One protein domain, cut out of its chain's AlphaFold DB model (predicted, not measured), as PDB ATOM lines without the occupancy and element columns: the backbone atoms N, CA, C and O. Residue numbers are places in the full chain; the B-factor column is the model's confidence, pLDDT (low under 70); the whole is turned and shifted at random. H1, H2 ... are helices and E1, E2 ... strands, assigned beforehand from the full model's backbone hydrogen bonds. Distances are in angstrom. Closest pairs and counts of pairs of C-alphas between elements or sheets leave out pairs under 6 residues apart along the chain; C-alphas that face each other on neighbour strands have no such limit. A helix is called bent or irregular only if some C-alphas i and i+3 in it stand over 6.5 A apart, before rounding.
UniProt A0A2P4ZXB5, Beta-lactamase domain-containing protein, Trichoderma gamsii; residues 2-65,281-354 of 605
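This is residues 2 to 65 and 281 to 354 of the 605 residues of the protein "Beta-lactamase domain-containing protein" of Trichoderma gamsii (UniProt A0A2P4ZXB5). The model is a twisted slab of five antiparallel strands with three helices over one face: H1 and H2 lie side by side along the strands, and the short H3 packs on H1 and on the edge strand E2, so that H1 lies between H2 and H3. This makes two layers, the helices on one face of the sheet E2 E1 E5 E4 E3. The printed part has 138 residues with three named helices and five named strands, in the order H1 E1 E2 E3 E4 E5 H2 H3, and its class is mixed, helices and strands. The whole is compact, with a radius of gyration of the C-alphas of 14.6 A, and only just elongated, with spans of 42 by 28 by 26 A.

Residues 2 to 22 form a long stretch with no named element, beginning at C-alpha 2 at (232.023, 217.224, 326.153). H1 holds residues 23 to 35, 18.2 A from first to last C-alpha, and begins at (212.852, 211.032, 318.801). E1, residues 39 to 47, is 23.9 A long and bends by 56 degrees at residue 42. E2 holds residues 50 to 56 and is 17.9 A long. After the cut come E3, residues 281 to 285, and E4, residues 289 to 294. E5, residues 299 to 306, is 23.4 A long. H2, residues 312 to 327, is 22.3 A long and irregular, with C-alphas 320 and 323 standing 7.2 A apart. H3 holds residues 342 to 349 and ends at C-alpha 349 at (211.563, 205.214, 331.969).

The sheet runs E2 E1 E5 E4 E3, with E2 and E3 as its edge strands. E1 and E2 are a hairpin; N 45 and O 53 are 2.8 A apart, within hydrogen-bond range. E1 and E5 are antiparallel at 174 degrees, with N 44 and O 302 within hydrogen-bond range at 2.8 A. E3, E4 and E5 form a meander, each strand the antiparallel neighbour of the one before, and E3 and E4, like E4 and E5, are a hairpin. Between E4 and E5, N 292 and O 301 are within hydrogen-bond range at 2.8 A, and between E3 and E4, N 285 and O 289 are within hydrogen-bond range at 2.7 A. H1 is on the sheet at a height over the sheet of 9.9 A, over E1, and runs along the strands, at 16 degrees to E1 on the local plane. H2 is on the same face as H1, at a height over the sheet of 9.7 A, over E1, E5 and, only just, E4, on which 3 of its 16 C-alphas fall. H1 and H2 touch at a shallow tilt of 7 degrees, opposite ways; their closest C-alphas are those of Ala 25 and His 321, 5.6 A apart. H1, with its residues 23 to 27 alone, touches H3 at a steep tilt of 40 degrees, the same way; the closest C-alphas are those of Leu 27 and Leu 344, 6.3 A apart. H3 is on the sheet too, where the closest C-alphas of H3 and E2 are those of Leu 348 and Ala 55, 5.6 A apart. Every O i to N i+4 pair is within hydrogen-bond range in H1 and H3, and 10 of 12 are in H2.

The two C-alphas farthest apart are those of Ala 2 and Arg 310, 45.1 A. Residues 66 to 280 are not printed, and C-alphas 65 and 281 are 23.2 A apart across this cut. Of the links that are printed whole, H2 to H3 is long, with 14 residues, and the others are tight. The mean pLDDT of the printed part is 89.2, and residues 2 to 6, 309 to 312 and 335 to 341 are under 70.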
ATOM      1  N   ALA A   2     232.157 217.899 324.868       29.80
ATOM      2  CA  ALA A   2     232.023 217.224 326.153       29.80
ATOM      3  C   ALA A   2     232.527 215.791 325.946       29.80
ATOM      4  O   ALA A   2     232.089 215.130 325.004       29.80
ATOM      5  N   ALA A   3     233.507 215.356 326.736       32.72
ATOM      6  CA  ALA A   3     233.941 213.968 326.728       32.72
ATOM      7  C   ALA A   3     232.715 213.115 327.071       32.72
ATOM      8  O   ALA A   3     232.178 213.230 328.169       32.72
ATOM      9  N   SER A   4     232.216 212.340 326.109       45.62
ATOM     10  CA  SER A   4     231.126 211.404 326.356       45.62
ATOM     11  C   SER A   4     231.593 210.418 327.422       45.62
ATOM     12  O   SER A   4     232.589 209.720 327.205       45.62
ATOM     13  N   GLU A   5     230.914 210.376 328.564       50.19
ATOM     14  CA  GLU A   5     231.211 209.405 329.611       50.19
ATOM     15  C   GLU A   5     231.040 207.993 329.031       50.19
ATOM     16  O   GLU A   5     229.988 207.623 328.505       50.19
ATOM     17  N   LEU A   6     232.125 207.219 329.038       60.06
ATOM     18  CA  LEU A   6     232.082 205.797 328.720       60.06
ATOM     19  C   LEU A   6     231.399 205.097 329.893       60.06
ATOM     20  O   LEU A   6     231.921 205.126 331.004       60.06
ATOM     21  N   HIS A   7     230.260 204.459 329.644       77.31
ATOM     22  CA  HIS A   7     229.603 203.644 330.662       77.31
ATOM     23  C   HIS A   7     230.351 202.314 330.859       77.31
ATOM     24  O   HIS A   7     231.132 201.887 330.001       77.31
ATOM     25  N   ASP A   8     230.064 201.620 331.963       81.62
ATOM     26  CA  ASP A   8     230.713 200.360 332.371       81.62
ATOM     27  C   ASP A   8     230.584 199.206 331.359       81.62
ATOM     28  O   ASP A   8     231.307 198.206 331.440       81.62
ATOM     29  N   ASP A   9     229.681 199.339 330.386       89.56
ATOM     30  CA  ASP A   9     229.483 198.404 329.280       89.56
ATOM     31  C   ASP A   9     230.285 198.741 328.011       89.56
ATOM     32  O   ASP A   9     230.298 197.972 327.049       89.56
ATOM     33  N   GLY A  10     231.008 199.858 328.028       91.50
ATOM     34  CA  GLY A  10     231.925 200.277 326.986       91.50
ATOM     35  C   GLY A  10     231.324 201.101 325.854       91.50
ATOM     36  O   GLY A  10     232.080 201.409 324.932       91.50
ATOM     37  N   PHE A  11     230.050 201.491 325.938       95.38
ATOM     38  CA  PHE A  11     229.418 202.400 324.983       95.38
ATOM     39  C   PHE A  11     229.250 203.815 325.538       95.38
ATOM     40  O   PHE A  11     229.001 204.032 326.727       95.38
ATOM     41  N   THR A  12     229.330 204.787 324.639       95.38
ATOM     42  CA  THR A  12     228.923 206.170 324.885       95.38
ATOM     43  C   THR A  12     227.415 206.294 324.661       95.38
ATOM     44  O   THR A  12     226.840 205.577 323.838       95.38
ATOM     45  N   ARG A  13     226.755 207.189 325.401       92.81
ATOM     46  CA  ARG A  13     225.353 207.568 325.156       92.81
ATOM     47  C   ARG A  13     225.297 208.953 324.535       92.81
ATOM     48  O   ARG A  13     226.139 209.809 324.809       92.81
ATOM     49  N   SER A  14     224.307 209.187 323.690       92.44
ATOM     50  CA  SER A  14     223.996 210.507 323.139       92.44
ATOM     51  C   SER A  14     222.504 210.583 322.877       92.44
ATOM     52  O   SER A  14     221.898 209.572 322.544       92.44
ATOM     53  N   SER A  15     221.891 211.755 323.022       91.25
ATOM     54  CA  SER A  15     220.476 211.868 322.671       91.25
ATOM     55  C   SER A  15     220.297 211.740 321.149       91.25
ATOM     56  O   SER A  15     221.191 212.175 320.406       91.25
ATOM     57  N   PRO A  16     219.172 211.197 320.654       92.62
ATOM     58  CA  PRO A  16     218.913 211.101 319.218       92.62
ATOM     59  C   PRO A  16     219.083 212.445 318.493       92.62
ATOM     60  O   PRO A  16     219.762 212.526 317.469       92.62
ATOM     61  N   GLU A  17     218.553 213.525 319.067       90.44
ATOM     62  CA  GLU A  17     218.541 214.876 318.496       90.44
ATOM     63  C   GLU A  17     219.945 215.450 318.366       90.44
ATOM     64  O   GLU A  17     220.254 216.093 317.362       90.44
ATOM     65  N   SER A  18     220.813 215.184 319.350       90.06
ATOM     66  CA  SER A  18     222.203 215.653 319.336       90.06
ATOM     67  C   SER A  18     222.994 215.092 318.149       90.06
ATOM     68  O   SER A  18     223.961 215.709 317.693       90.06
ATOM     69  N   LEU A  19     222.538 213.955 317.609       91.31
ATOM     70  CA  LEU A  19     223.105 213.255 316.460       91.31
ATOM     71  C   LEU A  19     222.263 213.401 315.181       91.31
ATOM     72  O   LEU A  19     222.615 212.810 314.152       91.31
ATOM     73  N   GLY A  20     221.210 214.224 315.220       91.75
ATOM     74  CA  GLY A  20     220.360 214.543 314.074       91.75
ATOM     75  C   GLY A  20     219.227 213.550 313.809       91.75
ATOM     76  O   GLY A  20     218.638 213.596 312.730       91.75
ATOM     77  N   TYR A  21     218.923 212.655 314.748       93.12
ATOM     78  CA  TYR A  21     217.824 211.693 314.654       93.12
ATOM     79  C   TYR A  21     216.544 212.234 315.299       93.12
ATOM     80  O   TYR A  21     216.596 212.988 316.270       93.12
ATOM     81  N   SER A  22     215.384 211.830 314.771       90.12
ATOM     82  CA  SER A  22     214.084 212.224 315.322       90.12
ATOM     83  C   SER A  22     213.661 211.304 316.478       90.12
ATOM     84  O   SER A  22     213.481 210.105 316.245       90.12
ATOM     85  N   PRO A  23     213.400 211.824 317.693       92.19
ATOM     86  CA  PRO A  23     212.852 211.032 318.801       92.19
ATOM     87  C   PRO A  23     211.489 210.408 318.477       92.19
ATOM     88  O   PRO A  23     211.158 209.336 318.985       92.19
ATOM     89  N   SER A  24     210.711 211.044 317.592       91.56
ATOM     90  CA  SER A  24     209.346 210.625 317.255       91.56
ATOM     91  C   SER A  24     209.254 209.231 316.634       91.56
ATOM     92  O   SER A  24     208.266 208.543 316.863       91.56
ATOM     93  N   ALA A  25     210.265 208.784 315.886       91.19
ATOM     94  CA  ALA A  25     210.257 207.441 315.304       91.19
ATOM     95  C   ALA A  25     210.530 206.359 316.360       91.19
ATOM     96  O   ALA A  25     209.970 205.270 316.296       91.19
ATOM     97  N   ILE A  26     211.353 206.671 317.368       95.88
ATOM     98  CA  ILE A  26     211.627 205.768 318.496       95.88
ATOM     99  C   ILE A  26     210.376 205.650 319.373       95.88
ATOM    100  O   ILE A  26     209.994 204.546 319.753       95.88
ATOM    101  N   LEU A  27     209.707 206.777 319.638       95.62
ATOM    102  CA  LEU A  27     208.396 206.797 320.292       95.62
ATOM    103  C   LEU A  27     207.367 205.983 319.501       95.62
ATOM    104  O   LEU A  27     206.728 205.104 320.068       95.62
ATOM    105  N   GLY A  28     207.269 206.216 318.189       94.94
ATOM    106  CA  GLY A  28     206.366 205.488 317.300       94.94
ATOM    107  C   GLY A  28     206.592 203.978 317.328       94.94
ATOM    108  O   GLY A  28     205.626 203.228 317.408       94.94
ATOM    109  N   PHE A  29     207.847 203.522 317.343       95.62
ATOM    110  CA  PHE A  29     208.174 202.104 317.499       95.62
ATOM    111  C   PHE A  29     207.662 201.530 318.828       95.62
ATOM    112  O   PHE A  29     206.994 200.497 318.836       95.62
ATOM    113  N   VAL A  30     207.948 202.205 319.945       95.44
ATOM    114  CA  VAL A  30     207.546 201.756 321.289       95.44
ATOM    115  C   VAL A  30     206.023 201.737 321.445       95.44
ATOM    116  O   VAL A  30     205.467 200.785 321.998       95.44
ATOM    117  N   ASP A  31     205.342 202.769 320.954       94.31
ATOM    118  CA  ASP A  31     203.895 202.910 321.091       94.31
ATOM    119  C   ASP A  31     203.133 201.983 320.141       94.31
ATOM    120  O   ASP A  31     202.171 201.343 320.569       94.31
ATOM    121  N   ASP A  32     203.592 201.814 318.898       94.38
ATOM    122  CA  ASP A  32     202.985 200.857 317.970       94.38
ATOM    123  C   ASP A  32     203.208 199.408 318.424       94.38
ATOM    124  O   ASP A  32     202.314 198.575 318.255       94.38
ATOM    125  N   ALA A  33     204.358 199.092 319.034       92.44
ATOM    126  CA  ALA A  33     204.598 197.781 319.636       92.44
ATOM    127  C   ALA A  33     203.590 197.496 320.756       92.44
ATOM    128  O   ALA A  33     202.929 196.454 320.740       92.44
ATOM    129  N   ALA A  34     203.398 198.450 321.672       90.06
ATOM    130  CA  ALA A  34     202.405 198.333 322.735       90.06
ATOM    131  C   ALA A  34     200.974 198.204 322.177       90.06
ATOM    132  O   ALA A  34     200.224 197.322 322.600       90.06
ATOM    133  N   ALA A  35     200.607 199.029 321.192       91.19
ATOM    134  CA  ALA A  35     199.290 199.000 320.554       91.19
ATOM    135  C   ALA A  35     199.020 197.691 319.792       91.19
ATOM    136  O   ALA A  35     197.875 197.248 319.708       91.19
ATOM    137  N   SER A  36     200.071 197.050 319.275       89.44
ATOM    138  CA  SER A  36     199.990 195.783 318.537       89.44
ATOM    139  C   SER A  36     200.077 194.544 319.438       89.44
ATOM    140  O   SER A  36     200.087 193.422 318.935       89.44
ATOM    141  N   GLY A  37     200.160 194.720 320.765       87.88
ATOM    142  CA  GLY A  37     200.297 193.616 321.720       87.88
ATOM    143  C   GLY A  37     201.652 192.904 321.654       87.88
ATOM    144  O   GLY A  37     201.759 191.750 322.070       87.88
ATOM    145  N   VAL A  38     202.681 193.563 321.116       90.69
ATOM    146  CA  VAL A  38     204.052 193.048 321.094       90.69
ATOM    147  C   VAL A  38     204.675 193.265 322.470       90.69
ATOM    148  O   VAL A  38     204.887 194.395 322.908       90.69
ATOM    149  N   GLU A  39     204.982 192.166 323.155       93.44
ATOM    150  CA  GLU A  39     205.611 192.185 324.474       93.44
ATOM    151  C   GLU A  39     207.127 192.383 324.327       93.44
ATOM    152  O   GLU A  39     207.873 191.428 324.122       93.44
ATOM    153  N   LEU A  40     207.583 193.637 324.368       95.81
ATOM    154  CA  LEU A  40     209.007 193.979 324.407       95.81
ATOM    155  C   LEU A  40     209.545 193.867 325.835       95.81
ATOM    156  O   LEU A  40     208.881 194.259 326.789       95.81
ATOM    157  N   HIS A  41     210.763 193.354 325.969       97.94
ATOM    158  CA  HIS A  41     211.454 193.196 327.252       97.94
ATOM    159  C   HIS A  41     212.599 194.194 327.376       97.94
ATOM    160  O   HIS A  41     212.777 194.826 328.417       97.94
ATOM    161  N   SER A  42     213.345 194.393 326.289       98.44
ATOM    162  CA  SER A  42     214.374 195.422 326.201       98.44
ATOM    163  C   SER A  42     214.680 195.801 324.756       98.44
ATOM    164  O   SER A  42     214.487 195.001 323.838       98.44
ATOM    165  N   PHE A  43     215.226 196.999 324.558       97.69
ATOM    166  CA  PHE A  43     215.940 197.323 323.328       97.69
ATOM    167  C   PHE A  43     217.127 198.251 323.578       97.69
ATOM    168  O   PHE A  43     217.154 199.002 324.553       97.69
ATOM    169  N   MET A  44     218.092 198.224 322.661       98.69
ATOM    170  CA  MET A  44     219.167 199.205 322.550       98.69
ATOM    171  C   MET A  44     219.406 199.529 321.078       98.69
ATOM    172  O   MET A  44     219.647 198.627 320.277       98.69
ATOM    173  N   LEU A  45     219.365 200.814 320.732       98.69
ATOM    174  CA  LEU A  45     219.657 201.326 319.398       98.69
ATOM    175  C   LEU A  45     220.991 202.074 319.420       98.69
ATOM    176  O   LEU A  45     221.134 203.101 320.085       98.69
ATOM    177  N   TYR A  46     221.962 201.549 318.682       98.69
ATOM    178  CA  TYR A  46     223.269 202.146 318.450       98.69
ATOM    179  C   TYR A  46     223.311 202.749 317.052       98.69
ATOM    180  O   TYR A  46     222.982 202.068 316.085       98.69
ATOM    181  N   ALA A  47     223.726 204.006 316.940       97.81
ATOM    182  CA  ALA A  47     223.940 204.667 315.660       97.81
ATOM    183  C   ALA A  47     224.943 205.813 315.816       97.81
ATOM    184  O   ALA A  47     224.984 206.475 316.855       97.81
ATOM    185  N   SER A  48     225.733 206.092 314.776       94.31
ATOM    186  CA  SER A  48     226.730 207.179 314.796       94.31
ATOM    187  C   SER A  48     227.718 207.075 315.967       94.31
ATOM    188  O   SER A  48     228.030 208.073 316.619       94.31
ATOM    189  N   ASN A  49     228.208 205.868 316.240       94.12
ATOM    190  CA  ASN A  49     229.132 205.561 317.333       94.12
ATOM    191  C   ASN A  49     228.626 205.777 318.776       94.12
ATOM    192  O   ASN A  49     229.445 205.816 319.696       94.12
ATOM    193  N   ALA A  50     227.313 205.871 319.005       96.38
ATOM    194  CA  ALA A  50     226.730 205.981 320.345       96.38
ATOM    195  C   ALA A  50     225.431 205.174 320.476       96.38
ATOM    196  O   ALA A  50     224.727 204.937 319.496       96.38
ATOM    197  N   VAL A  51     225.082 204.786 321.704       97.88
ATOM    198  CA  VAL A  51     223.721 204.338 322.033       97.88
ATOM    199  C   VAL A  51     222.824 205.571 322.078       97.88
ATOM    200  O   VAL A  51     223.055 206.468 322.893       97.88
ATOM    201  N   ILE A  52     221.827 205.613 321.193       96.06
ATOM    202  CA  ILE A  52     220.917 206.756 321.040       96.06
ATOM    203  C   ILE A  52     219.582 206.566 321.755       96.06
ATOM    204  O   ILE A  52     218.921 207.539 322.102       96.06
ATOM    205  N   ALA A  53     219.190 205.319 322.008       97.00
ATOM    206  CA  ALA A  53     218.053 204.983 322.850       97.00
ATOM    207  C   ALA A  53     218.221 203.575 323.418       97.00
ATOM    208  O   ALA A  53     218.760 202.685 322.759       97.00
ATOM    209  N   GLU A  54     217.752 203.377 324.641       97.44
ATOM    210  CA  GLU A  54     217.736 202.082 325.309       97.44
ATOM    211  C   GLU A  54     216.599 202.050 326.328       97.44
ATOM    212  O   GLU A  54     216.291 203.070 326.948       97.44
ATOM    213  N   ALA A  55     215.966 200.893 326.494       97.19
ATOM    214  CA  ALA A  55     214.913 200.711 327.480       97.19
ATOM    215  C   ALA A  55     214.781 199.256 327.920       97.19
ATOM    216  O   ALA A  55     215.119 198.334 327.176       97.19
ATOM    217  N   TRP A  56     214.229 199.085 329.119       97.81
ATOM    218  CA  TRP A  56     213.855 197.806 329.706       97.81
ATOM    219  C   TRP A  56     212.447 197.940 330.268       97.81
ATOM    220  O   TRP A  56     212.165 198.883 331.005       97.81
ATOM    221  N   TRP A  57     211.561 197.024 329.895       97.50
ATOM    222  CA  TRP A  57     210.211 196.984 330.433       97.50
ATOM    223  C   TRP A  57     210.273 196.227 331.750       97.50
ATOM    224  O   TRP A  57     210.624 195.054 331.753       97.50
ATOM    225  N   TRP A  58     209.907 196.852 332.865       96.00
ATOM    226  CA  TRP A  58     209.865 196.140 334.145       96.00
ATOM    227  C   TRP A  58     208.968 194.881 334.035       96.00
ATOM    228  O   TRP A  58     207.891 194.964 333.425       96.00
ATOM    229  N   PRO A  59     209.378 193.704 334.556       96.12
ATOM    230  CA  PRO A  59     210.490 193.451 335.484       96.12
ATOM    231  C   PRO A  59     211.835 193.068 334.843       96.12
ATOM    232  O   PRO A  59     212.716 192.541 335.519       96.12
ATOM    233  N   TYR A  60     212.012 193.308 333.545       97.38
ATOM    234  CA  TYR A  60     213.306 193.159 332.889       97.38
ATOM    235  C   TYR A  60     214.223 194.330 333.257       97.38
ATOM    236  O   TYR A  60     213.768 195.457 333.464       97.38
ATOM    237  N   GLU A  61     215.529 194.075 333.334       94.94
ATOM    238  CA  GLU A  61     216.509 195.054 333.806       94.94
ATOM    239  C   GLU A  61     217.800 195.013 332.989       94.94
ATOM    240  O   GLU A  61     218.168 193.992 332.404       94.94
ATOM    241  N   ARG A  62     218.544 196.124 333.016       95.19
ATOM    242  CA  ARG A  62     219.831 196.279 332.321       95.19
ATOM    243  C   ARG A  62     220.834 195.169 332.628       95.19
ATOM    244  O   ARG A  62     221.539 194.727 331.726       95.19
ATOM    245  N   ASN A  63     220.906 194.752 333.891       94.56
ATOM    246  CA  ASN A  63     221.894 193.795 334.388       94.56
ATOM    247  C   ASN A  63     221.306 192.393 334.597       94.56
ATOM    248  O   ASN A  63     221.871 191.605 335.353       94.56
ATOM    249  N   LEU A  64     220.189 192.082 333.935       94.94
ATOM    250  CA  LEU A  64     219.556 190.772 333.995       94.94
ATOM    251  C   LEU A  64     219.764 190.024 332.666       94.94
ATOM    252  O   LEU A  64     219.357 190.532 331.614       94.94
ATOM    253  N   PRO A  65     220.433 188.855 332.667       96.62
ATOM    254  CA  PRO A  65     220.593 188.045 331.465       96.62
ATOM    255  C   PRO A  65     219.250 187.589 330.908       96.62
ATOM    256  O   PRO A  65     218.323 187.307 331.656       96.62
ATOM    257  N   TYR A 281     221.960 192.585 308.022       98.62
ATOM    258  CA  TYR A 281     222.036 191.207 308.502       98.62
ATOM    259  C   TYR A 281     221.645 191.120 309.971       98.62
ATOM    260  O   TYR A 281     221.740 192.097 310.717       98.62
ATOM    261  N   LYS A 282     221.176 189.942 310.396       98.06
ATOM    262  CA  LYS A 282     220.629 189.758 311.738       98.06
ATOM    263  C   LYS A 282     220.897 188.405 312.383       98.06
ATOM    264  O   LYS A 282     220.758 187.347 311.764       98.06
ATOM    265  N   ALA A 283     221.220 188.447 313.672       98.31
ATOM    266  CA  ALA A 283     221.109 187.303 314.561       98.31
ATOM    267  C   ALA A 283     219.650 187.220 315.012       98.31
ATOM    268  O   ALA A 283     219.103 188.194 315.534       98.31
ATOM    269  N   ARG A 284     219.009 186.069 314.786       95.69
ATOM    270  CA  ARG A 284     217.577 185.886 315.039       95.69
ATOM    271  C   ARG A 284     217.330 184.696 315.948       95.69
ATOM    272  O   ARG A 284     217.507 183.541 315.559       95.69
ATOM    273  N   GLY A 285     216.895 185.000 317.157       95.06
ATOM    274  CA  GLY A 285     216.358 184.070 318.125       95.06
ATOM    275  C   GLY A 285     214.841 183.984 318.038       95.06
ATOM    276  O   GLY A 285     214.155 184.890 317.562       95.06
ATOM    277  N   MET A 286     214.318 182.853 318.501       91.44
ATOM    278  CA  MET A 286     212.882 182.673 318.667       91.44
ATOM    279  C   MET A 286     212.338 183.705 319.663       91.44
ATOM    280  O   MET A 286     213.108 184.271 320.425       91.44
ATOM    281  N   PHE A 287     211.036 183.969 319.608       93.56
ATOM    282  CA  PHE A 287     210.325 184.911 320.477       93.56
ATOM    283  C   PHE A 287     210.787 186.378 320.427       93.56
ATOM    284  O   PHE A 287     210.332 187.180 321.233       93.56
ATOM    285  N   GLY A 288     211.563 186.772 319.408       94.25
ATOM    286  CA  GLY A 288     211.884 188.181 319.121       94.25
ATOM    287  C   GLY A 288     213.240 188.625 319.655       94.25
ATOM    288  O   GLY A 288     213.406 189.757 320.102       94.25
ATOM    289  N   GLN A 289     214.207 187.709 319.688       96.94
ATOM    290  CA  GLN A 289     215.554 187.968 320.193       96.94
ATOM    291  C   GLN A 289     216.407 188.371 318.997       96.94
ATOM    292  O   GLN A 289     216.823 187.516 318.219       96.94
ATOM    293  N   LEU A 290     216.582 189.672 318.785       97.38
ATOM    294  CA  LEU A 290     217.095 190.211 317.527       97.38
ATOM    295  C   LEU A 290     218.343 191.056 317.764       97.38
ATOM    296  O   LEU A 290     218.352 191.929 318.623       97.38
ATOM    297  N   CYS A 291     219.373 190.823 316.957       98.69
ATOM    298  CA  CYS A 291     220.449 191.779 316.722       98.69
ATOM    299  C   CYS A 291     220.477 192.071 315.232       98.69
ATOM    300  O   CYS A 291     220.773 191.160 314.465       98.69
ATOM    301  N   ILE A 292     220.147 193.291 314.824       98.69
ATOM    302  CA  ILE A 292     220.106 193.703 313.419       98.69
ATOM    303  C   ILE A 292     221.197 194.737 313.201       98.69
ATOM    304  O   ILE A 292     221.323 195.674 313.988       98.69
ATOM    305  N   VAL A 293     221.982 194.561 312.146       98.88
ATOM    306  CA  VAL A 293     223.057 195.469 311.759       98.88
ATOM    307  C   VAL A 293     222.737 196.048 310.391       98.88
ATOM    308  O   VAL A 293     222.496 195.300 309.442       98.88
ATOM    309  N   TRP A 294     222.793 197.373 310.286       98.56
ATOM    310  CA  TRP A 294     222.697 198.104 309.027       98.56
ATOM    311  C   TRP A 294     224.036 198.790 308.734       98.56
ATOM    312  O   TRP A 294     224.270 199.902 309.222       98.56
ATOM    313  N   PRO A 295     224.932 198.151 307.956       97.56
ATOM    314  CA  PRO A 295     226.251 198.707 307.660       97.56
ATOM    315  C   PRO A 295     226.197 200.091 307.015       97.56
ATOM    316  O   PRO A 295     226.935 200.984 307.426       97.56
ATOM    317  N   ASP A 296     225.275 200.291 306.071       96.19
ATOM    318  CA  ASP A 296     225.128 201.548 305.326       96.19
ATOM    319  C   ASP A 296     224.672 202.723 306.206       96.19
ATOM    320  O   ASP A 296     224.900 203.885 305.867       96.19
ATOM    321  N   PHE A 297     224.072 202.429 307.364       96.75
ATOM    322  CA  PHE A 297     223.627 203.427 308.335       96.75
ATOM    323  C   PHE A 297     224.548 203.560 309.555       96.75
ATOM    324  O   PHE A 297     224.268 204.395 310.416       96.75
ATOM    325  N   ASP A 298     225.634 202.780 309.646       97.00
ATOM    326  CA  ASP A 298     226.483 202.701 310.847       97.00
ATOM    327  C   ASP A 298     225.650 202.454 312.123       97.00
ATOM    328  O   ASP A 298     225.776 203.163 313.127       97.00
ATOM    329  N   ALA A 299     224.726 201.484 312.048       98.62
ATOM    330  CA  ALA A 299     223.709 201.270 313.073       98.62
ATOM    331  C   ALA A 299     223.503 199.796 313.452       98.62
ATOM    332  O   ALA A 299     223.623 198.890 312.623       98.62
ATOM    333  N   VAL A 300     223.148 199.573 314.719       98.88
ATOM    334  CA  VAL A 300     222.800 198.265 315.287       98.88
ATOM    335  C   VAL A 300     221.598 198.404 316.211       98.88
ATOM    336  O   VAL A 300     221.572 199.282 317.072       98.88
ATOM    337  N   LEU A 301     220.632 197.500 316.090       98.81
ATOM    338  CA  LEU A 301     219.526 197.353 317.030       98.81
ATOM    339  C   LEU A 301     219.630 195.997 317.735       98.81
ATOM    340  O   LEU A 301     219.706 194.964 317.074       98.81
ATOM    341  N   ALA A 302     219.591 195.997 319.066       98.75
ATOM    342  CA  ALA A 302     219.404 194.799 319.881       98.75
ATOM    343  C   ALA A 302     218.021 194.841 320.549       98.75
ATOM    344  O   ALA A 302     217.674 195.863 321.135       98.75
ATOM    345  N   VAL A 303     217.247 193.755 320.478       98.06
ATOM    346  CA  VAL A 303     215.900 193.629 321.067       98.06
ATOM    347  C   VAL A 303     215.746 192.276 321.756       98.06
ATOM    348  O   VAL A 303     216.160 191.246 321.219       98.06
ATOM    349  N   THR A 304     215.096 192.275 322.919       98.25
ATOM    350  CA  THR A 304     214.526 191.069 323.534       98.25
ATOM    351  C   THR A 304     213.032 191.271 323.779       98.25
ATOM    352  O   THR A 304     212.573 192.396 323.985       98.25
ATOM    353  N   ALA A 305     212.259 190.194 323.678       96.50
ATOM    354  CA  ALA A 305     210.803 190.227 323.605       96.50
ATOM    355  C   ALA A 305     210.203 188.838 323.878       96.50
ATOM    356  O   ALA A 305     210.929 187.842 323.947       96.50
ATOM    357  N   ALA A 306     208.875 188.777 323.941       94.31
ATOM    358  CA  ALA A 306     208.083 187.558 323.895       94.31
ATOM    359  C   ALA A 306     207.033 187.647 322.783       94.31
ATOM    360  O   ALA A 306     205.891 188.055 322.993       94.31
ATOM    361  N   VAL A 307     207.413 187.249 321.569       88.62
ATOM    362  CA  VAL A 307     206.503 187.266 320.417       88.62
ATOM    363  C   VAL A 307     206.197 185.863 319.901       88.62
ATOM    364  O   VAL A 307     207.075 185.012 319.780       88.62
ATOM    365  N   SER A 308     204.933 185.580 319.588       75.00
ATOM    366  CA  SER A 308     204.549 184.268 319.048       75.00
ATOM    367  C   SER A 308     205.191 184.008 317.671       75.00
ATOM    368  O   SER A 308     205.607 184.932 316.980       75.00
ATOM    369  N   ARG A 309     205.237 182.751 317.201       57.69
ATOM    370  CA  ARG A 309     205.825 182.400 315.883       57.69
ATOM    371  C   ARG A 309     205.213 183.143 314.680       57.69
ATOM    372  O   ARG A 309     205.818 183.146 313.616       57.69
ATOM    373  N   ARG A 310     204.047 183.781 314.841       50.81
ATOM    374  CA  ARG A 310     203.374 184.605 313.819       50.81
ATOM    375  C   ARG A 310     203.838 186.068 313.800       50.81
ATOM    376  O   ARG A 310     203.198 186.884 313.151       50.81
ATOM    377  N   ALA A 311     204.901 186.414 314.524       53.38
ATOM    378  CA  ALA A 311     205.336 187.786 314.779       53.38
ATOM    379  C   ALA A 311     205.995 188.508 313.596       53.38
ATOM    380  O   ALA A 311     206.988 189.209 313.784       53.38
ATOM    381  N   ALA A 312     205.392 188.408 312.411       56.78
ATOM    382  CA  ALA A 312     205.623 189.373 311.347       56.78
ATOM    383  C   ALA A 312     205.536 190.807 311.914       56.78
ATOM    384  O   ALA A 312     206.408 191.613 311.641       56.78
ATOM    385  N   ALA A 313     204.648 191.044 312.891       79.19
ATOM    386  CA  ALA A 313     204.505 192.319 313.588       79.19
ATOM    387  C   ALA A 313     205.798 192.923 314.182       79.19
ATOM    388  O   ALA A 313     206.001 194.115 314.021       79.19
ATOM    389  N   LEU A 314     206.682 192.182 314.875       91.75
ATOM    390  CA  LEU A 314     207.859 192.837 315.485       91.75
ATOM    391  C   LEU A 314     208.856 193.304 314.418       91.75
ATOM    392  O   LEU A 314     209.317 194.439 314.466       91.75
ATOM    393  N   GLU A 315     209.187 192.431 313.467       90.50
ATOM    394  CA  GLU A 315     210.105 192.786 312.381       90.50
ATOM    395  C   GLU A 315     209.470 193.841 311.456       90.50
ATOM    396  O   GLU A 315     210.133 194.819 311.138       90.50
ATOM    397  N   GLU A 316     208.169 193.755 311.159       91.38
ATOM    398  CA  GLU A 316     207.419 194.787 310.420       91.38
ATOM    399  C   GLU A 316     207.433 196.147 311.132       91.38
ATOM    400  O   GLU A 316     207.577 197.182 310.484       91.38
ATOM    401  N   LEU A 317     207.296 196.177 312.461       93.56
ATOM    402  CA  LEU A 317     207.382 197.415 313.240       93.56
ATOM    403  C   LEU A 317     208.799 197.993 313.225       93.56
ATOM    404  O   LEU A 317     208.960 199.212 313.132       93.56
ATOM    405  N   ILE A 318     209.821 197.141 313.296       95.00
ATOM    406  CA  ILE A 318     211.213 197.570 313.141       95.00
ATOM    407  C   ILE A 318     211.416 198.162 311.741       95.00
ATOM    408  O   ILE A 318     211.907 199.286 311.636       95.00
ATOM    409  N   ASP A 319     210.985 197.465 310.689       92.75
ATOM    410  CA  ASP A 319     211.133 197.889 309.292       92.75
ATOM    411  C   ASP A 319     210.352 199.179 308.993       92.75
ATOM    412  O   ASP A 319     210.812 200.033 308.234       92.75
ATOM    413  N   LYS A 320     209.198 199.371 309.645       94.25
ATOM    414  CA  LYS A 320     208.387 200.592 309.554       94.25
ATOM    415  C   LYS A 320     209.097 201.816 310.135       94.25
ATOM    416  O   LYS A 320     208.989 202.903 309.567       94.25
ATOM    417  N   HIS A 321     209.769 201.672 311.279       95.69
ATOM    418  CA  HIS A 321     210.242 202.821 312.066       95.69
ATOM    419  C   HIS A 321     211.747 203.064 311.972       95.69
ATOM    420  O   HIS A 321     212.181 204.211 311.853       95.69
ATOM    421  N   ILE A 322     212.564 202.011 312.029       96.56
ATOM    422  CA  ILE A 322     214.008 202.141 312.262       96.56
ATOM    423  C   ILE A 322     214.776 202.528 310.989       96.56
ATOM    424  O   ILE A 322     215.485 203.534 311.037       96.56
ATOM    425  N   PRO A 323     214.624 201.862 309.825       95.44
ATOM    426  CA  PRO A 323     215.295 202.304 308.599       95.44
ATOM    427  C   PRO A 323     214.934 203.743 308.201       95.44
ATOM    428  O   PRO A 323     215.809 204.523 307.832       95.44
ATOM    429  N   GLY A 324     213.660 204.133 308.345       95.44
ATOM    430  CA  GLY A 324     213.205 205.502 308.077       95.44
ATOM    431  C   GLY A 324     213.824 206.538 309.025       95.44
ATOM    432  O   GLY A 324     214.247 207.607 308.580       95.44
ATOM    433  N   LEU A 325     213.946 206.214 310.318       96.06
ATOM    434  CA  LEU A 325     214.682 207.023 311.298       96.06
ATOM    435  C   LEU A 325     216.151 207.208 310.895       96.06
ATOM    436  O   LEU A 325     216.670 208.322 310.953       96.06
ATOM    437  N   LEU A 326     216.816 206.126 310.484       96.69
ATOM    438  CA  LEU A 326     218.231 206.145 310.114       96.69
ATOM    439  C   LEU A 326     218.473 206.948 308.826       96.69
ATOM    440  O   LEU A 326     219.377 207.785 308.777       96.69
ATOM    441  N   ALA A 327     217.625 206.759 307.812       95.38
ATOM    442  CA  ALA A 327     217.715 207.454 306.528       95.38
ATOM    443  C   ALA A 327     217.380 208.954 306.622       95.38
ATOM    444  O   ALA A 327     217.921 209.756 305.863       95.38
ATOM    445  N   SER A 328     216.516 209.352 307.563       92.94
ATOM    446  CA  SER A 328     216.086 210.749 307.746       92.94
ATOM    447  C   SER A 328     217.017 211.589 308.631       92.94
ATOM    448  O   SER A 328     216.690 212.732 308.961       92.94
ATOM    449  N   ARG A 329     218.189 211.059 309.006       93.12
ATOM    450  CA  ARG A 329     219.169 211.758 309.847       93.12
ATOM    451  C   ARG A 329     219.557 213.121 309.265       93.12
ATOM    452  O   ARG A 329     220.192 213.218 308.214       93.12
ATOM    453  N   ASN A 330     219.292 214.182 310.021       89.62
ATOM    454  CA  ASN A 330     219.689 215.540 309.675       89.62
ATOM    455  C   ASN A 330     221.117 215.836 310.165       89.62
ATOM    456  O   ASN A 330     221.330 216.182 311.328       89.62
ATOM    457  N   LYS A 331     222.102 215.725 309.267       86.25
ATOM    458  CA  LYS A 331     223.518 215.993 309.583       86.25
ATOM    459  C   LYS A 331     223.781 217.448 309.995       86.25
ATOM    460  O   LYS A 331     224.645 217.670 310.836       86.25
ATOM    461  N   ASP A 332     223.004 218.405 309.488       84.25
ATOM    462  CA  ASP A 332     223.152 219.834 309.814       84.25
ATOM    463  C   ASP A 332     222.641 220.171 311.224       84.25
ATOM    464  O   ASP A 332     222.973 221.210 311.790       84.25
ATOM    465  N   ALA A 333     221.833 219.287 311.817       78.44
ATOM    466  CA  ALA A 333     221.346 219.428 313.185       78.44
ATOM    467  C   ALA A 333     222.326 218.886 314.245       78.44
ATOM    468  O   ALA A 333     222.111 219.121 315.438       78.44
ATOM    469  N   VAL A 334     223.390 218.179 313.846       81.06
ATOM    470  CA  VAL A 334     224.359 217.573 314.774       81.06
ATOM    471  C   VAL A 334     225.075 218.659 315.579       81.06
ATOM    472  O   VAL A 334     225.618 219.608 315.020       81.06
ATOM    473  N   GLY A 335     225.083 218.526 316.907       69.62
ATOM    474  CA  GLY A 335     225.704 219.509 317.803       69.62
ATOM    475  C   GLY A 335     224.938 220.830 317.954       69.62
ATOM    476  O   GLY A 335     225.417 221.726 318.650       69.62
ATOM    477  N   SER A 336     223.750 220.964 317.350       63.81
ATOM    478  CA  SER A 336     222.864 222.099 317.622       63.81
ATOM    479  C   SER A 336     222.341 222.041 319.065       63.81
ATOM    480  O   SER A 336     222.004 220.969 319.566       63.81
ATOM    481  N   GLN A 337     222.256 223.189 319.750       60.16
ATOM    482  CA  GLN A 337     221.696 223.307 321.111       60.16
ATOM    483  C   GLN A 337     220.158 223.201 321.112       60.16
ATOM    484  O   GLN A 337     219.466 224.027 321.708       60.16
ATOM    485  N   ARG A 338     219.590 222.226 320.393       63.09
ATOM    486  CA  ARG A 338     218.148 221.976 320.466       63.09
ATOM    487  C   ARG A 338     217.796 221.459 321.866       63.09
ATOM    488  O   ARG A 338     218.576 220.691 322.430       63.09
ATOM    489  N   PRO A 339     216.645 221.863 322.429       62.91
ATOM    490  CA  PRO A 339     216.149 221.276 323.666       62.91
ATOM    491  C   PRO A 339     216.042 219.755 323.519       62.91
ATOM    492  O   PRO A 339     215.565 219.276 322.491       62.91
ATOM    493  N   LEU A 340     216.496 219.020 324.535       69.06
ATOM    494  CA  LEU A 340     216.333 217.568 324.608       69.06
ATOM    495  C   LEU A 340     214.842 217.223 324.679       69.06
ATOM    496  O   LEU A 340     214.101 217.848 325.443       69.06
ATOM    497  N   ASP A 341     214.405 216.210 323.932       69.62
ATOM    498  CA  ASP A 341     213.055 215.684 324.056       69.62
ATOM    499  C   ASP A 341     212.927 214.871 325.353       69.62
ATOM    500  O   ASP A 341     213.241 213.677 325.452       69.62
ATOM    501  N   HIS A 342     212.443 215.545 326.393       82.75
ATOM    502  CA  HIS A 342     212.133 214.913 327.670       82.75
ATOM    503  C   HIS A 342     210.974 213.908 327.568       82.75
ATOM    504  O   HIS A 342     210.860 213.045 328.442       82.75
ATOM    505  N   HIS A 343     210.140 213.970 326.520       87.50
ATOM    506  CA  HIS A 343     209.028 213.043 326.331       87.50
ATOM    507  C   HIS A 343     209.530 211.625 326.054       87.50
ATOM    508  O   HIS A 343     209.079 210.697 326.724       87.50
ATOM    509  N   LEU A 344     210.517 211.458 325.163       91.06
ATOM    510  CA  LEU A 344     211.138 210.153 324.916       91.06
ATOM    511  C   LEU A 344     211.741 209.579 326.201       91.06
ATOM    512  O   LEU A 344     211.405 208.463 326.590       91.06
ATOM    513  N   SER A 345     212.572 210.353 326.901       89.44
ATOM    514  CA  SER A 345     213.212 209.887 328.141       89.44
ATOM    515  C   SER A 345     212.181 209.486 329.206       89.44
ATOM    516  O   SER A 345     212.307 208.428 329.823       89.44
ATOM    517  N   SER A 346     211.125 210.287 329.388       92.12
ATOM    518  CA  SER A 346     210.041 209.969 330.323       92.12
ATOM    519  C   SER A 346     209.248 208.734 329.894       92.12
ATOM    520  O   SER A 346     208.859 207.943 330.752       92.12
ATOM    521  N   ARG A 347     208.997 208.560 328.590       94.25
ATOM    522  CA  ARG A 347     208.277 207.402 328.053       94.25
ATOM    523  C   ARG A 347     209.061 206.115 328.281       94.25
ATOM    524  O   ARG A 347     208.467 205.149 328.753       94.25
ATOM    525  N   LEU A 348     210.363 206.117 327.982       94.81
ATOM    526  CA  LEU A 348     211.231 204.945 328.132       94.81
ATOM    527  C   LEU A 348     211.423 204.533 329.603       94.81
ATOM    528  O   LEU A 348     211.523 203.345 329.890       94.81
ATOM    529  N   ALA A 349     211.422 205.490 330.537       92.50
ATOM    530  CA  ALA A 349     211.563 205.214 331.969       92.50
ATOM    531  C   ALA A 349     210.324 204.551 332.611       92.50
ATOM    532  O   ALA A 349     210.441 203.950 333.675       92.50
ATOM    533  N   GLY A 350     209.144 204.670 331.992       92.06
ATOM    534  CA  GLY A 350     207.869 204.169 332.528       92.06
ATOM    535  C   GLY A 350     207.370 202.864 331.900       92.06
ATOM    536  O   GLY A 350     206.177 202.568 331.979       92.06
ATOM    537  N   LEU A 351     208.231 202.122 331.203       95.44
ATOM    538  CA  LEU A 351     207.848 200.909 330.480       95.44
ATOM    539  C   LEU A 351     207.734 199.698 331.417       95.44
ATOM    540  O   LEU A 351     208.607 199.443 332.241       95.44
ATOM    541  N   GLN A 352     206.664 198.919 331.256       94.50
ATOM    542  CA  GLN A 352     206.395 197.706 332.032       94.50
ATOM    543  C   GLN A 352     205.663 196.670 331.174       94.50
ATOM    544  O   GLN A 352     204.795 197.032 330.379       94.50
ATOM    545  N   VAL A 353     206.011 195.390 331.334       92.06
ATOM    546  CA  VAL A 353     205.306 194.258 330.705       92.06
ATOM    547  C   VAL A 353     204.037 193.932 331.477       92.06
ATOM    548  O   VAL A 353     202.986 193.657 330.899       92.06
ATOM    549  N   VAL A 354     204.133 193.960 332.804       84.44
ATOM    550  CA  VAL A 354     203.049 193.554 333.686       84.44
ATOM    551  C   VAL A 354     202.541 194.749 334.486       84.44
ATOM    552  O   VAL A 354     203.262 195.340 335.278       84.44
TER     553      VAL A 354